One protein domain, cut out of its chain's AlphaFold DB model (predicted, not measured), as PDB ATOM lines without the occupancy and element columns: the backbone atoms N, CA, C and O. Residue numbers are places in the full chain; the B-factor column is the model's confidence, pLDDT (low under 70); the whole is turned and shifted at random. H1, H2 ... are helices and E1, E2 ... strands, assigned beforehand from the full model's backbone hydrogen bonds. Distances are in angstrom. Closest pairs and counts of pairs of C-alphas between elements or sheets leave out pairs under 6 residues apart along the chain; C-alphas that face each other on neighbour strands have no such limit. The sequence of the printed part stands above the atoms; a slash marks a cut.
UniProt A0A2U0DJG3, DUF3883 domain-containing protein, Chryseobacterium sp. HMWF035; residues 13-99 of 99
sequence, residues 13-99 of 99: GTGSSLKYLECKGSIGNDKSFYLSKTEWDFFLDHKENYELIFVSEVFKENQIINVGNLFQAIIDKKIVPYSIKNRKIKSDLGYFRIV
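Overview. This is residues 13 to 99 of the 99 residues of the protein "DUF3883 domain-containing protein" of Chryseobacterium sp. HMWF035 (UniProt A0A2U0DJG3). Look first for a three-stranded sheet, E1 E3 E4, that stands as a wall with one face bare; gathered on its other side are a two-stranded ribbon, E2 and E5, and two short helices, H1 and H2. The ribbon meets the wall where E2 comes near the end of E1, and the unnamed stretch of residues 76 to 92 loops from H2 to E5, with residues 79 to 80 paired to E5. The 87 printed residues hold five named strands and two named helices, in the order E1 E2 H1 E3 E4 H2 E5; the larger sheet is mixed, the ribbon is antiparallel, and the class is mixed, helices and strands. The whole is compact, with a radius of gyration of the C-alphas of 13.2 A and spans of 40 by 31 by 22 A.

Along the chain. Find C-alpha 19 at (138.625, 116.318, 200.281); from there E1, residues 19 to 25, runs 19.4 A. Beside it is E3, residues 50 to 56, 19.6 A long, and then E4, residues 63 to 69, 18.3 A long. H2, residues 70 to 75, is 8.8 A long and begins at C-alpha 70 at (149.330, 112.140, 201.109). In the ribbon, E2 is residues 32 to 36, 13.6 A long, and E5, residues 93 to 98, runs 16.3 A to C-alpha 98 at (155.210, 105.863, 207.486). H1, residues 37 to 45, is 12.5 A long.

Arrangement. Start at E3, the inner strand of its sheet. E1 is parallel to it at 22 degrees; look for N 22 and O 51, 2.9 A apart and within hydrogen-bond range. E3 and E4 form a hairpin, antiparallel at 165 degrees, with N 54 and O 65 within hydrogen-bond range at 2.9 A. H2 is on this sheet at a height over the sheet of 5.1 A, over none of its strands; its closest C-alphas to E3 are those of Leu 70 and Glu 51, 5.3 A apart. H1 only grazes the sheet, with its residues 39 to 44. From E1 go to E2: their closest C-alphas, those of Lys 24 and Phe 33, are 6.2 A apart. E2 and E5 are antiparallel at 151 degrees, with N 33 and O 96 within hydrogen-bond range at 2.9 A. The closest C-alphas of H1 and E5, those of Lys 37 and Leu 93, are 6.0 A apart. H1 and H2 are apart, but only just, at 8.2 A. In H1 and H2 every O i to N i+4 pair is within hydrogen-bond range.

Size, cuts and confidence. The two C-alphas farthest apart are those of Gly 15 and Asn 86, at 42.8 A. The printed part has no cut and ends at Val 99, the chain's last residue. The link from H2 to E5, 17 residues, is long; E2 to H1, H1 to E3 and E4 to H2 are tight links. The mean pLDDT of the printed part is 93.2, and no printed residue is under 70.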
ATOM      1  N   GLY A  13     133.363 117.947 202.695       91.44
ATOM      2  CA  GLY A  13     133.318 119.288 202.116       91.44
ATOM      3  C   GLY A  13     132.508 119.367 200.821       91.44
ATOM      4  O   GLY A  13     131.802 118.435 200.447       91.44
ATOM      5  N   THR A  14     132.564 120.528 200.170       88.81
ATOM      6  CA  THR A  14     131.855 120.799 198.910       88.81
ATOM      7  C   THR A  14     132.651 121.752 198.014       88.81
ATOM      8  O   THR A  14     133.395 122.619 198.490       88.81
ATOM      9  N   GLY A  15     132.497 121.606 196.694       87.06
ATOM     10  CA  GLY A  15     133.132 122.482 195.707       87.06
ATOM     11  C   GLY A  15     134.657 122.497 195.833       87.06
ATOM     12  O   GLY A  15     135.300 121.455 195.795       87.06
ATOM     13  N   SER A  16     135.242 123.681 196.012       86.00
ATOM     14  CA  SER A  16     136.694 123.850 196.160       86.00
ATOM     15  C   SER A  16     137.260 123.359 197.499       86.00
ATOM     16  O   SER A  16     138.476 123.292 197.644       86.00
ATOM     17  N   SER A  17     136.406 123.029 198.475       88.75
ATOM     18  CA  SER A  17     136.814 122.485 199.781       88.75
ATOM     19  C   SER A  17     136.734 120.959 199.858       88.75
ATOM     20  O   SER A  17     136.921 120.397 200.937       88.75
ATOM     21  N   LEU A  18     136.421 120.302 198.737       94.19
ATOM     22  CA  LEU A  18     136.249 118.858 198.667       94.19
ATOM     23  C   LEU A  18     137.564 118.136 198.970       94.19
ATOM     24  O   LEU A  18     138.588 118.418 198.347       94.19
ATOM     25  N   LYS A  19     137.512 117.190 199.907       95.81
ATOM     26  CA  LYS A  19     138.625 116.318 200.281       95.81
ATOM     27  C   LYS A  19     138.196 114.861 200.272       95.81
ATOM     28  O   LYS A  19     137.072 114.537 200.655       95.81
ATOM     29  N   TYR A  20     139.141 114.006 199.905       96.50
ATOM     30  CA  TYR A  20     138.991 112.557 199.904       96.50
ATOM     31  C   TYR A  20     139.892 111.982 200.983       96.50
ATOM     32  O   TYR A  20     141.097 112.227 200.968       96.50
ATOM     33  N   LEU A  21     139.309 111.282 201.946       95.94
ATOM     34  CA  LEU A  21     140.029 110.730 203.081       95.94
ATOM     35  C   LEU A  21     140.104 109.221 202.931       95.94
ATOM     36  O   LEU A  21     139.082 108.540 202.842       95.94
ATOM     37  N   GLU A  22     141.328 108.726 202.981       96.81
ATOM     38  CA  GLU A  22     141.654 107.312 203.045       96.81
ATOM     39  C   GLU A  22     142.038 106.948 204.479       96.81
ATOM     40  O   GLU A  22     142.906 107.585 205.083       96.81
ATOM     41  N   CYS A  23     141.408 105.926 205.044       95.06
ATOM     42  CA  CYS A  23     141.634 105.447 206.396       95.06
ATOM     43  C   CYS A  23     142.281 104.063 206.353       95.06
ATOM     44  O   CYS A  23     141.648 103.038 206.106       95.06
ATOM     45  N   LYS A  24     143.576 104.005 206.661       95.12
ATOM     46  CA  LYS A  24     144.307 102.736 206.758       95.12
ATOM     47  C   LYS A  24     144.660 102.434 208.204       95.12
ATOM     48  O   LYS A  24     144.742 103.319 209.051       95.12
ATOM     49  N   GLY A  25     144.912 101.167 208.508       92.50
ATOM     50  CA  GLY A  25     145.304 100.796 209.856       92.50
ATOM     51  C   GLY A  25     146.114  99.521 209.941       92.50
ATOM     52  O   GLY A  25     146.223  98.750 208.988       92.50
ATOM     53  N   SER A  26     146.697  99.312 211.116       90.00
ATOM     54  CA  SER A  26     147.513  98.140 211.426       90.00
ATOM     55  C   SER A  26     147.176  97.583 212.808       90.00
ATOM     56  O   SER A  26     146.884  98.311 213.753       90.00
ATOM     57  N   ILE A  27     147.226  96.256 212.934       82.75
ATOM     58  CA  ILE A  27     146.928  95.541 214.188       82.75
ATOM     59  C   ILE A  27     148.071  95.687 215.214       82.75
ATOM     60  O   ILE A  27     147.860  95.516 216.412       82.75
ATOM     61  N   GLY A  28     149.282  96.024 214.763       81.56
ATOM     62  CA  GLY A  28     150.462  96.191 215.611       81.56
ATOM     63  C   GLY A  28     151.192  97.505 215.351       81.56
ATOM     64  O   GLY A  28     150.627  98.445 214.806       81.56
ATOM     65  N   ASN A  29     152.476  97.541 215.697       83.00
ATOM     66  CA  ASN A  29     153.337  98.714 215.521       83.00
ATOM     67  C   ASN A  29     153.856  98.907 214.081       83.00
ATOM     68  O   ASN A  29     154.687  99.782 213.833       83.00
ATOM     69  N   ASP A  30     153.415  98.075 213.133       88.06
ATOM     70  CA  ASP A  30     153.801  98.189 211.730       88.06
ATOM     71  C   ASP A  30     153.058  99.363 211.094       88.06
ATOM     72  O   ASP A  30     151.925  99.225 210.641       88.06
ATOM     73  N   LYS A  31     153.710 100.525 211.042       92.88
ATOM     74  CA  LYS A  31     153.179 101.731 210.398       92.88
ATOM     75  C   LYS A  31     153.294 101.646 208.875       92.88
ATOM     76  O   LYS A  31     153.923 102.485 208.233       92.88
ATOM     77  N   SER A  32     152.742 100.589 208.294       94.69
ATOM     78  CA  SER A  32     152.636 100.424 206.852       94.69
ATOM     79  C   SER A  32     151.215 100.122 206.424       94.69
ATOM     80  O   SER A  32     150.401  99.605 207.187       94.69
ATOM     81  N   PHE A  33     150.928 100.487 205.185       95.75
ATOM     82  CA  PHE A  33     149.629 100.329 204.566       95.75
ATOM     83  C   PHE A  33     149.798  99.948 203.100       95.75
ATOM     84  O   PHE A  33     150.892 100.019 202.532       95.75
ATOM     85  N   TYR A  34     148.690  99.528 202.506       96.38
ATOM     86  CA  TYR A  34     148.604  99.267 201.084       96.38
ATOM     87  C   TYR A  34     147.595 100.215 200.473       96.38
ATOM     88  O   TYR A  34     146.585 100.485 201.114       96.38
ATOM     89  N   LEU A  35     147.855 100.659 199.250       96.75
ATOM     90  CA  LEU A  35     146.823 101.229 198.394       96.75
ATOM     91  C   LEU A  35     146.527 100.238 197.279       96.75
ATOM     92  O   LEU A  35     147.456  99.657 196.709       96.75
ATOM     93  N   SER A  36     145.251 100.029 196.981       96.31
ATOM     94  CA  SER A  36     144.861  99.331 195.760       96.31
ATOM     95  C   SER A  36     145.225 100.162 194.531       96.31
ATOM     96  O   SER A  36     145.417 101.373 194.623       96.31
ATOM     97  N   LYS A  37     145.303  99.528 193.360       96.38
ATOM     98  CA  LYS A  37     145.509 100.228 192.088       96.38
ATOM     99  C   LYS A  37     144.491 101.357 191.901       96.38
ATOM    100  O   LYS A  37     144.878 102.456 191.535       96.38
ATOM    101  N   THR A  38     143.219 101.101 192.197       96.25
ATOM    102  CA  THR A  38     142.153 102.099 192.050       96.25
ATOM    103  C   THR A  38     142.335 103.272 193.016       96.25
ATOM    104  O   THR A  38     142.198 104.417 192.602       96.25
ATOM    105  N   GLU A  39     142.680 103.003 194.279       97.38
ATOM    106  CA  GLU A  39     142.987 104.048 195.271       97.38
ATOM    107  C   GLU A  39     144.217 104.865 194.853       97.38
ATOM    108  O   GLU A  39     144.210 106.088 194.925       97.38
ATOM    109  N   TRP A  40     145.266 104.196 194.369       97.25
ATOM    110  CA  TRP A  40     146.497 104.835 193.914       97.25
ATOM    111  C   TRP A  40     146.273 105.741 192.700       97.25
ATOM    112  O   TRP A  40     146.707 106.893 192.712       97.25
ATOM    113  N   ASP A  41     145.589 105.240 191.673       97.50
ATOM    114  CA  ASP A  41     145.294 106.007 190.462       97.50
ATOM    115  C   ASP A  41     144.417 107.226 190.814       97.50
ATOM    116  O   ASP A  41     144.727 108.353 190.425       97.50
ATOM    117  N   PHE A  42     143.396 107.039 191.661       97.75
ATOM    118  CA  PHE A  42     142.543 108.135 192.125       97.75
ATOM    119  C   PHE A  42     143.301 109.176 192.961       97.75
ATOM    120  O   PHE A  42     143.083 110.380 192.797       97.75
ATOM    121  N   PHE A  43     144.204 108.727 193.838       97.62
ATOM    122  CA  PHE A  43     145.102 109.600 194.588       97.62
ATOM    123  C   PHE A  43     145.925 110.487 193.647       97.62
ATOM    124  O   PHE A  43     146.027 111.687 193.891       97.62
ATOM    125  N   LEU A  44     146.497 109.938 192.572       97.50
ATOM    126  CA  LEU A  44     147.303 110.723 191.631       97.50
ATOM    127  C   LEU A  44     146.481 111.815 190.931       97.50
ATOM    128  O   LEU A  44     146.963 112.946 190.782       97.50
ATOM    129  N   ASP A  45     145.239 111.495 190.568       97.75
ATOM    130  CA  ASP A  45     144.309 112.432 189.931       97.75
ATOM    131  C   ASP A  45     143.860 113.552 190.889       97.75
ATOM    132  O   ASP A  45     143.676 114.696 190.469       97.75
ATOM    133  N   HIS A  46     143.775 113.263 192.195       96.88
ATOM    134  CA  HIS A  46     143.274 114.182 193.230       96.88
ATOM    135  C   HIS A  46     144.325 114.554 194.285       96.88
ATOM    136  O   HIS A  46     143.980 114.923 195.408       96.88
ATOM    137  N   LYS A  47     145.612 114.487 193.932       96.81
ATOM    138  CA  LYS A  47     146.753 114.586 194.863       96.81
ATOM    139  C   LYS A  47     146.751 115.804 195.793       96.81
ATOM    140  O   LYS A  47     147.287 115.717 196.890       96.81
ATOM    141  N   GLU A  48     146.140 116.916 195.391       95.88
ATOM    142  CA  GLU A  48     146.042 118.138 196.207       95.88
ATOM    143  C   GLU A  48     145.019 118.005 197.353       95.88
ATOM    144  O   GLU A  48     145.153 118.648 198.393       95.88
ATOM    145  N   ASN A  49     144.033 117.117 197.199       96.44
ATOM    146  CA  ASN A  49     142.867 116.991 198.080       96.44
ATOM    147  C   ASN A  49     142.729 115.601 198.725       96.44
ATOM    148  O   ASN A  49     141.751 115.349 199.429       96.44
ATOM    149  N   TYR A  50     143.674 114.697 198.471       97.62
ATOM    150  CA  TYR A  50     143.650 113.331 198.985       97.62
ATOM    151  C   TYR A  50     144.457 113.228 200.288       97.62
ATOM    152  O   TYR A  50     145.682 113.407 200.306       97.62
ATOM    153  N   GLU A  51     143.762 112.955 201.388       97.12
ATOM    154  CA  GLU A  51     144.316 112.888 202.737       97.12
ATOM    155  C   GLU A  51     144.351 111.450 203.260       97.12
ATOM    156  O   GLU A  51     143.435 110.666 203.030       97.12
ATOM    157  N   LEU A  52     145.404 111.114 204.006       97.50
ATOM    158  CA  LEU A  52     145.536 109.821 204.669       97.50
ATOM    159  C   LEU A  52     145.371 109.984 206.185       97.50
ATOM    160  O   LEU A  52     146.075 110.758 206.840       97.50
ATOM    161  N   ILE A  53     144.491 109.177 206.761       95.56
ATOM    162  CA  ILE A  53     144.422 108.921 208.196       95.56
ATOM    163  C   ILE A  53     144.938 107.505 208.426       95.56
ATOM    164  O   ILE A  53     144.488 106.551 207.795       95.56
ATOM    165  N   PHE A  54     145.892 107.354 209.343       95.62
ATOM    166  CA  PHE A  54     146.412 106.047 209.718       95.62
ATOM    167  C   PHE A  54     146.126 105.742 211.184       95.62
ATOM    168  O   PHE A  54     146.483 106.520 212.065       95.62
ATOM    169  N   VAL A  55     145.527 104.588 211.463       92.81
ATOM    170  CA  VAL A  55     145.271 104.110 212.826       92.81
ATOM    171  C   VAL A  55     146.210 102.945 213.130       92.81
ATOM    172  O   VAL A  55     146.055 101.846 212.593       92.81
ATOM    173  N   SER A  56     147.208 103.161 213.986       90.12
ATOM    174  CA  SER A  56     148.063 102.068 214.470       90.12
ATOM    175  C   SER A  56     147.481 101.413 215.713       90.12
ATOM    176  O   SER A  56     146.777 102.059 216.488       90.12
ATOM    177  N   GLU A  57     147.829 100.141 215.916       86.88
ATOM    178  CA  GLU A  57     147.404  99.341 217.069       86.88
ATOM    179  C   GLU A  57     145.876  99.298 217.255       86.88
ATOM    180  O   GLU A  57     145.366  99.424 218.365       86.88
ATOM    181  N   VAL A  58     145.135  99.086 216.158       82.44
ATOM    182  CA  VAL A  58     143.657  99.191 216.086       82.44
ATOM    183  C   VAL A  58     142.911  98.403 217.181       82.44
ATOM    184  O   VAL A  58     141.824  98.805 217.583       82.44
ATOM    185  N   PHE A  59     143.481  97.303 217.688       78.94
ATOM    186  CA  PHE A  59     142.865  96.452 218.720       78.94
ATOM    187  C   PHE A  59     143.447  96.629 220.136       78.94
ATOM    188  O   PHE A  59     143.165  95.814 221.015       78.94
ATOM    189  N   LYS A  60     144.282  97.650 220.365       80.12
ATOM    190  CA  LYS A  60     144.856  97.995 221.677       80.12
ATOM    191  C   LYS A  60     144.570  99.469 222.001       80.12
ATOM    192  O   LYS A  60     143.466  99.945 221.759       80.12
ATOM    193  N   GLU A  61     145.547 100.190 222.551       77.75
ATOM    194  CA  GLU A  61     145.521 101.647 222.649       77.75
ATOM    195  C   GLU A  61     145.804 102.225 221.264       77.75
ATOM    196  O   GLU A  61     146.953 102.376 220.845       77.75
ATOM    197  N   ASN A  62     144.730 102.476 220.518       78.56
ATOM    198  CA  ASN A  62     144.844 102.998 219.171       78.56
ATOM    199  C   ASN A  62     145.566 104.354 219.166       78.56
ATOM    200  O   ASN A  62     145.332 105.228 220.000       78.56
ATOM    201  N   GLN A  63     146.449 104.543 218.190       84.00
ATOM    202  CA  GLN A  63     147.049 105.848 217.926       84.00
ATOM    203  C   GLN A  63     146.598 106.314 216.553       84.00
ATOM    204  O   GLN A  63     146.854 105.656 215.541       84.00
ATOM    205  N   ILE A  64     145.915 107.457 216.531       88.00
ATOM    206  CA  ILE A  64     145.494 108.109 215.296       88.00
ATOM    207  C   ILE A  64     146.641 108.997 214.826       88.00
ATOM    208  O   ILE A  64     147.012 109.969 215.483       88.00
ATOM    209  N   ILE A  65     147.188 108.662 213.666       88.44
ATOM    210  CA  ILE A  65     148.192 109.440 212.956       88.44
ATOM    211  C   ILE A  65     147.472 110.134 211.803       88.44
ATOM    212  O   ILE A  65     147.184 109.523 210.773       88.44
ATOM    213  N   ASN A  66     147.166 111.420 211.977       88.38
ATOM    214  CA  ASN A  66     146.689 112.241 210.872       88.38
ATOM    215  C   ASN A  66     147.890 112.633 210.004       88.38
ATOM    216  O   ASN A  66     148.705 113.464 210.408       88.38
ATOM    217  N   VAL A  67     148.019 111.998 208.838       90.94
ATOM    218  CA  VAL A  67     149.102 112.291 207.892       90.94
ATOM    219  C   VAL A  67     148.805 113.574 207.108       90.94
ATOM    220  O   VAL A  67     149.735 114.264 206.692       90.94
ATOM    221  N   GLY A  68     147.527 113.928 206.951       94.12
ATOM    222  CA  GLY A  68     147.086 115.021 206.093       94.12
ATOM    223  C   GLY A  68     147.259 114.658 204.621       94.12
ATOM    224  O   GLY A  68     147.075 113.502 204.240       94.12
ATOM    225  N   ASN A  69     147.618 115.640 203.790       97.25
ATOM    226  CA  ASN A  69     147.796 115.441 202.353       97.25
ATOM    227  C   ASN A  69     148.872 114.371 202.056       97.25
ATOM    228  O   ASN A  69     150.047 114.528 202.409       97.25
ATOM    229  N   LEU A  70     148.464 113.289 201.382       97.69
ATOM    230  CA  LEU A  70     149.330 112.140 201.109       97.69
ATOM    231  C   LEU A  70     150.490 112.502 200.171       97.69
ATOM    232  O   LEU A  70     151.617 112.044 200.372       97.69
ATOM    233  N   PHE A  71     150.241 113.343 199.168       97.94
ATOM    234  CA  PHE A  71     151.267 113.748 198.210       97.94
ATOM    235  C   PHE A  71     152.393 114.520 198.899       97.94
ATOM    236  O   PHE A  71     153.562 114.152 198.766       97.94
ATOM    237  N   GLN A  72     152.048 115.509 199.724       98.25
ATOM    238  CA  GLN A  72     153.022 116.268 200.498       98.25
ATOM    239  C   GLN A  72     153.794 115.365 201.465       98.25
ATOM    240  O   GLN A  72     155.009 115.495 201.585       98.25
ATOM    241  N   ALA A  73     153.131 114.397 202.107       98.00
ATOM    242  CA  ALA A  73     153.805 113.440 202.982       98.00
ATOM    243  C   ALA A  73     154.834 112.562 202.240       98.00
ATOM    244  O   ALA A  73     155.882 112.236 202.808       98.00
ATOM    245  N   ILE A  74     154.570 112.204 200.979       97.81
ATOM    246  CA  ILE A  74     155.525 111.486 200.119       97.81
ATOM    247  C   ILE A  74     156.705 112.395 199.745       97.81
ATOM    248  O   ILE A  74     157.858 111.981 199.884       97.81
ATOM    249  N   ILE A  75     156.443 113.639 199.324       98.06
ATOM    250  CA  ILE A  75     157.489 114.622 198.980       98.06
ATOM    251  C   ILE A  75     158.396 114.919 200.186       98.06
ATOM    252  O   ILE A  75     159.622 114.932 200.056       98.06
ATOM    253  N   ASP A  76     157.804 115.055 201.373       97.88
ATOM    254  CA  ASP A  76     158.501 115.271 202.645       97.88
ATOM    255  C   ASP A  76     159.243 114.023 203.153       97.88
ATOM    256  O   ASP A  76     159.903 114.078 204.194       97.88
ATOM    257  N   LYS A  77     159.129 112.880 202.461       97.19
ATOM    258  CA  LYS A  77     159.684 111.576 202.865       97.19
ATOM    259  C   LYS A  77     159.143 111.048 204.202       97.19
ATOM    260  O   LYS A  77     159.758 110.170 204.805       97.19
ATOM    261  N   LYS A  78     157.981 111.540 204.648       97.25
ATOM    262  CA  LYS A  78     157.228 110.995 205.794       97.25
ATOM    263  C   LYS A  78     156.539 109.681 205.428       97.25
ATOM    264  O   LYS A  78     156.300 108.852 206.300       97.25
ATOM    265  N   ILE A  79     156.247 109.479 204.142       97.56
ATOM    266  CA  ILE A  79     155.778 108.212 203.574       97.56
ATOM    267  C   ILE A  79     156.711 107.778 202.450       97.56
ATOM    268  O   ILE A  79     157.108 108.584 201.612       97.56
ATOM    269  N   VAL A  80     157.043 106.486 202.417       97.62
ATOM    270  CA  VAL A  80     157.920 105.905 201.395       97.62
ATOM    271  C   VAL A  80     157.332 104.634 200.769       97.62
ATOM    272  O   VAL A  80     156.755 103.820 201.495       97.62
ATOM    273  N   PRO A  81     157.509 104.408 199.451       96.06
ATOM    274  CA  PRO A  81     156.930 103.272 198.731       96.06
ATOM    275  C   PRO A  81     157.861 102.046 198.713       96.06
ATOM    276  O   PRO A  81     158.082 101.424 197.675       96.06
ATOM    277  N   TYR A  82     158.494 101.718 199.841       94.12
ATOM    278  CA  TYR A  82     159.373 100.550 199.932       94.12
ATOM    279  C   TYR A  82     159.341  99.911 201.317       94.12
ATOM    280  O   TYR A  82     159.137 100.570 202.341       94.12
ATOM    281  N   SER A  83     159.579  98.599 201.352       93.06
ATOM    282  CA  SER A  83     159.696  97.849 202.600       93.06
ATOM    283  C   SER A  83     161.146  97.690 203.030       93.06
ATOM    284  O   SER A  83     162.042  97.549 202.207       93.06
ATOM    285  N   ILE A  84     161.359  97.658 204.346       92.44
ATOM    286  CA  ILE A  84     162.642  97.286 204.964       92.44
ATOM    287  C   ILE A  84     162.746  95.774 205.230       92.44
ATOM    288  O   ILE A  84     163.744  95.297 205.759       92.44
ATOM    289  N   LYS A  85     161.689  95.017 204.913       91.75
ATOM    290  CA  LYS A  85     161.621  93.559 205.050       91.75
ATOM    291  C   LYS A  85     161.315  92.957 203.685       91.75
ATOM    292  O   LYS A  85     160.583  93.555 202.900       91.75
ATOM    293  N   ASN A  86     161.792  91.742 203.433       94.12
ATOM    294  CA  ASN A  86     161.339  90.977 202.275       94.12
ATOM    295  C   ASN A  86     159.843  90.679 202.427       94.12
ATOM    296  O   ASN A  86     159.434  90.008 203.378       94.12
ATOM    297  N   ARG A  87     159.023  91.195 201.508       89.88
ATOM    298  CA  ARG A  87     157.566  91.018 201.510       89.88
ATOM    299  C   ARG A  87     157.093  90.497 200.161       89.88
ATOM    300  O   ARG A  87     157.544  90.959 199.119       89.88
ATOM    301  N   LYS A  88     156.142  89.563 200.194       93.50
ATOM    302  CA  LYS A  88     155.311  89.241 199.031       93.50
ATOM    303  C   LYS A  88     154.118  90.188 199.041       93.50
ATOM    304  O   LYS A  88     153.389  90.226 200.028       93.50
ATOM    305  N   ILE A  89     153.946  90.947 197.968       92.88
ATOM    306  CA  ILE A  89     152.840  91.891 197.798       92.88
ATOM    307  C   ILE A  89     151.879  91.290 196.768       92.88
ATOM    308  O   ILE A  89     152.320  90.715 195.772       92.88
ATOM    309  N   LYS A  90     150.572  91.358 197.040       93.62
ATOM    310  CA  LYS A  90     149.536  90.904 196.102       93.62
ATOM    311  C   LYS A  90     149.548  91.801 194.858       93.62
ATOM    312  O   LYS A  90     149.861  92.982 194.966       93.62
ATOM    313  N   SER A  91     149.179  91.245 193.701       93.56
ATOM    314  CA  SER A  91     148.924  92.043 192.493       93.56
ATOM    315  C   SER A  91     148.025  93.239 192.806       93.56
ATOM    316  O   SER A  91     147.116  93.123 193.633       93.56
ATOM    317  N   ASP A  92     148.297  94.355 192.132       95.25
ATOM    318  CA  ASP A  92     147.520  95.596 192.197       95.25
ATOM    319  C   ASP A  92     147.518  96.296 193.562       95.25
ATOM    320  O   ASP A  92     146.679  97.159 193.799       95.25
ATOM    321  N   LEU A  93     148.457  95.958 194.452       95.50
ATOM    322  CA  LEU A  93     148.687  96.697 195.691       95.50
ATOM    323  C   LEU A  93     150.042  97.410 195.666       95.50
ATOM    324  O   LEU A  93     151.085  96.782 195.480       95.50
ATOM    325  N   GLY A  94     150.033  98.715 195.935       95.81
ATOM    326  CA  GLY A  94     151.227  99.470 196.308       95.81
ATOM    327  C   GLY A  94     151.471  99.357 197.811       95.81
ATOM    328  O   GLY A  94     150.526  99.446 198.588       95.81
ATOM    329  N   TYR A  95     152.720  99.152 198.236       96.56
ATOM    330  CA  TYR A  95     153.096  99.127 199.654       96.56
ATOM    331  C   TYR A  95     153.738 100.447 200.067       96.56
ATOM    332  O   TYR A  95     154.689 100.899 199.428       96.56
ATOM    333  N   PHE A  96     153.283 100.995 201.190       97.25
ATOM    334  CA  PHE A  96     153.759 102.261 201.727       97.25
ATOM    335  C   PHE A  96     154.056 102.138 203.213       97.25
ATOM    336  O   PHE A  96     153.394 101.400 203.945       97.25
ATOM    337  N   ARG A  97     155.055 102.882 203.675       95.94
ATOM    338  CA  ARG A  97     155.446 102.926 205.081       95.94
ATOM    339  C   ARG A  97     155.552 104.364 205.556       95.94
ATOM    340  O   ARG A  97     156.164 105.182 204.876       95.94
ATOM    341  N   ILE A  98     155.011 104.623 206.738       95.31
ATOM    342  CA  ILE A  98     155.210 105.863 207.486       95.31
ATOM    343  C   ILE A  98     156.580 105.784 208.176       95.31
ATOM    344  O   ILE A  98     156.920 104.762 208.790       95.31
ATOM    345  N   VAL A  99     157.388 106.830 208.007       92.44
ATOM    346  CA  VAL A  99     158.764 106.940 208.519       92.44
ATOM    347  C   VAL A  99     158.786 107.576 209.899       92.44
ATOM    348  O   VAL A  99     158.066 108.573 210.109       92.44
TER     349      VAL A  99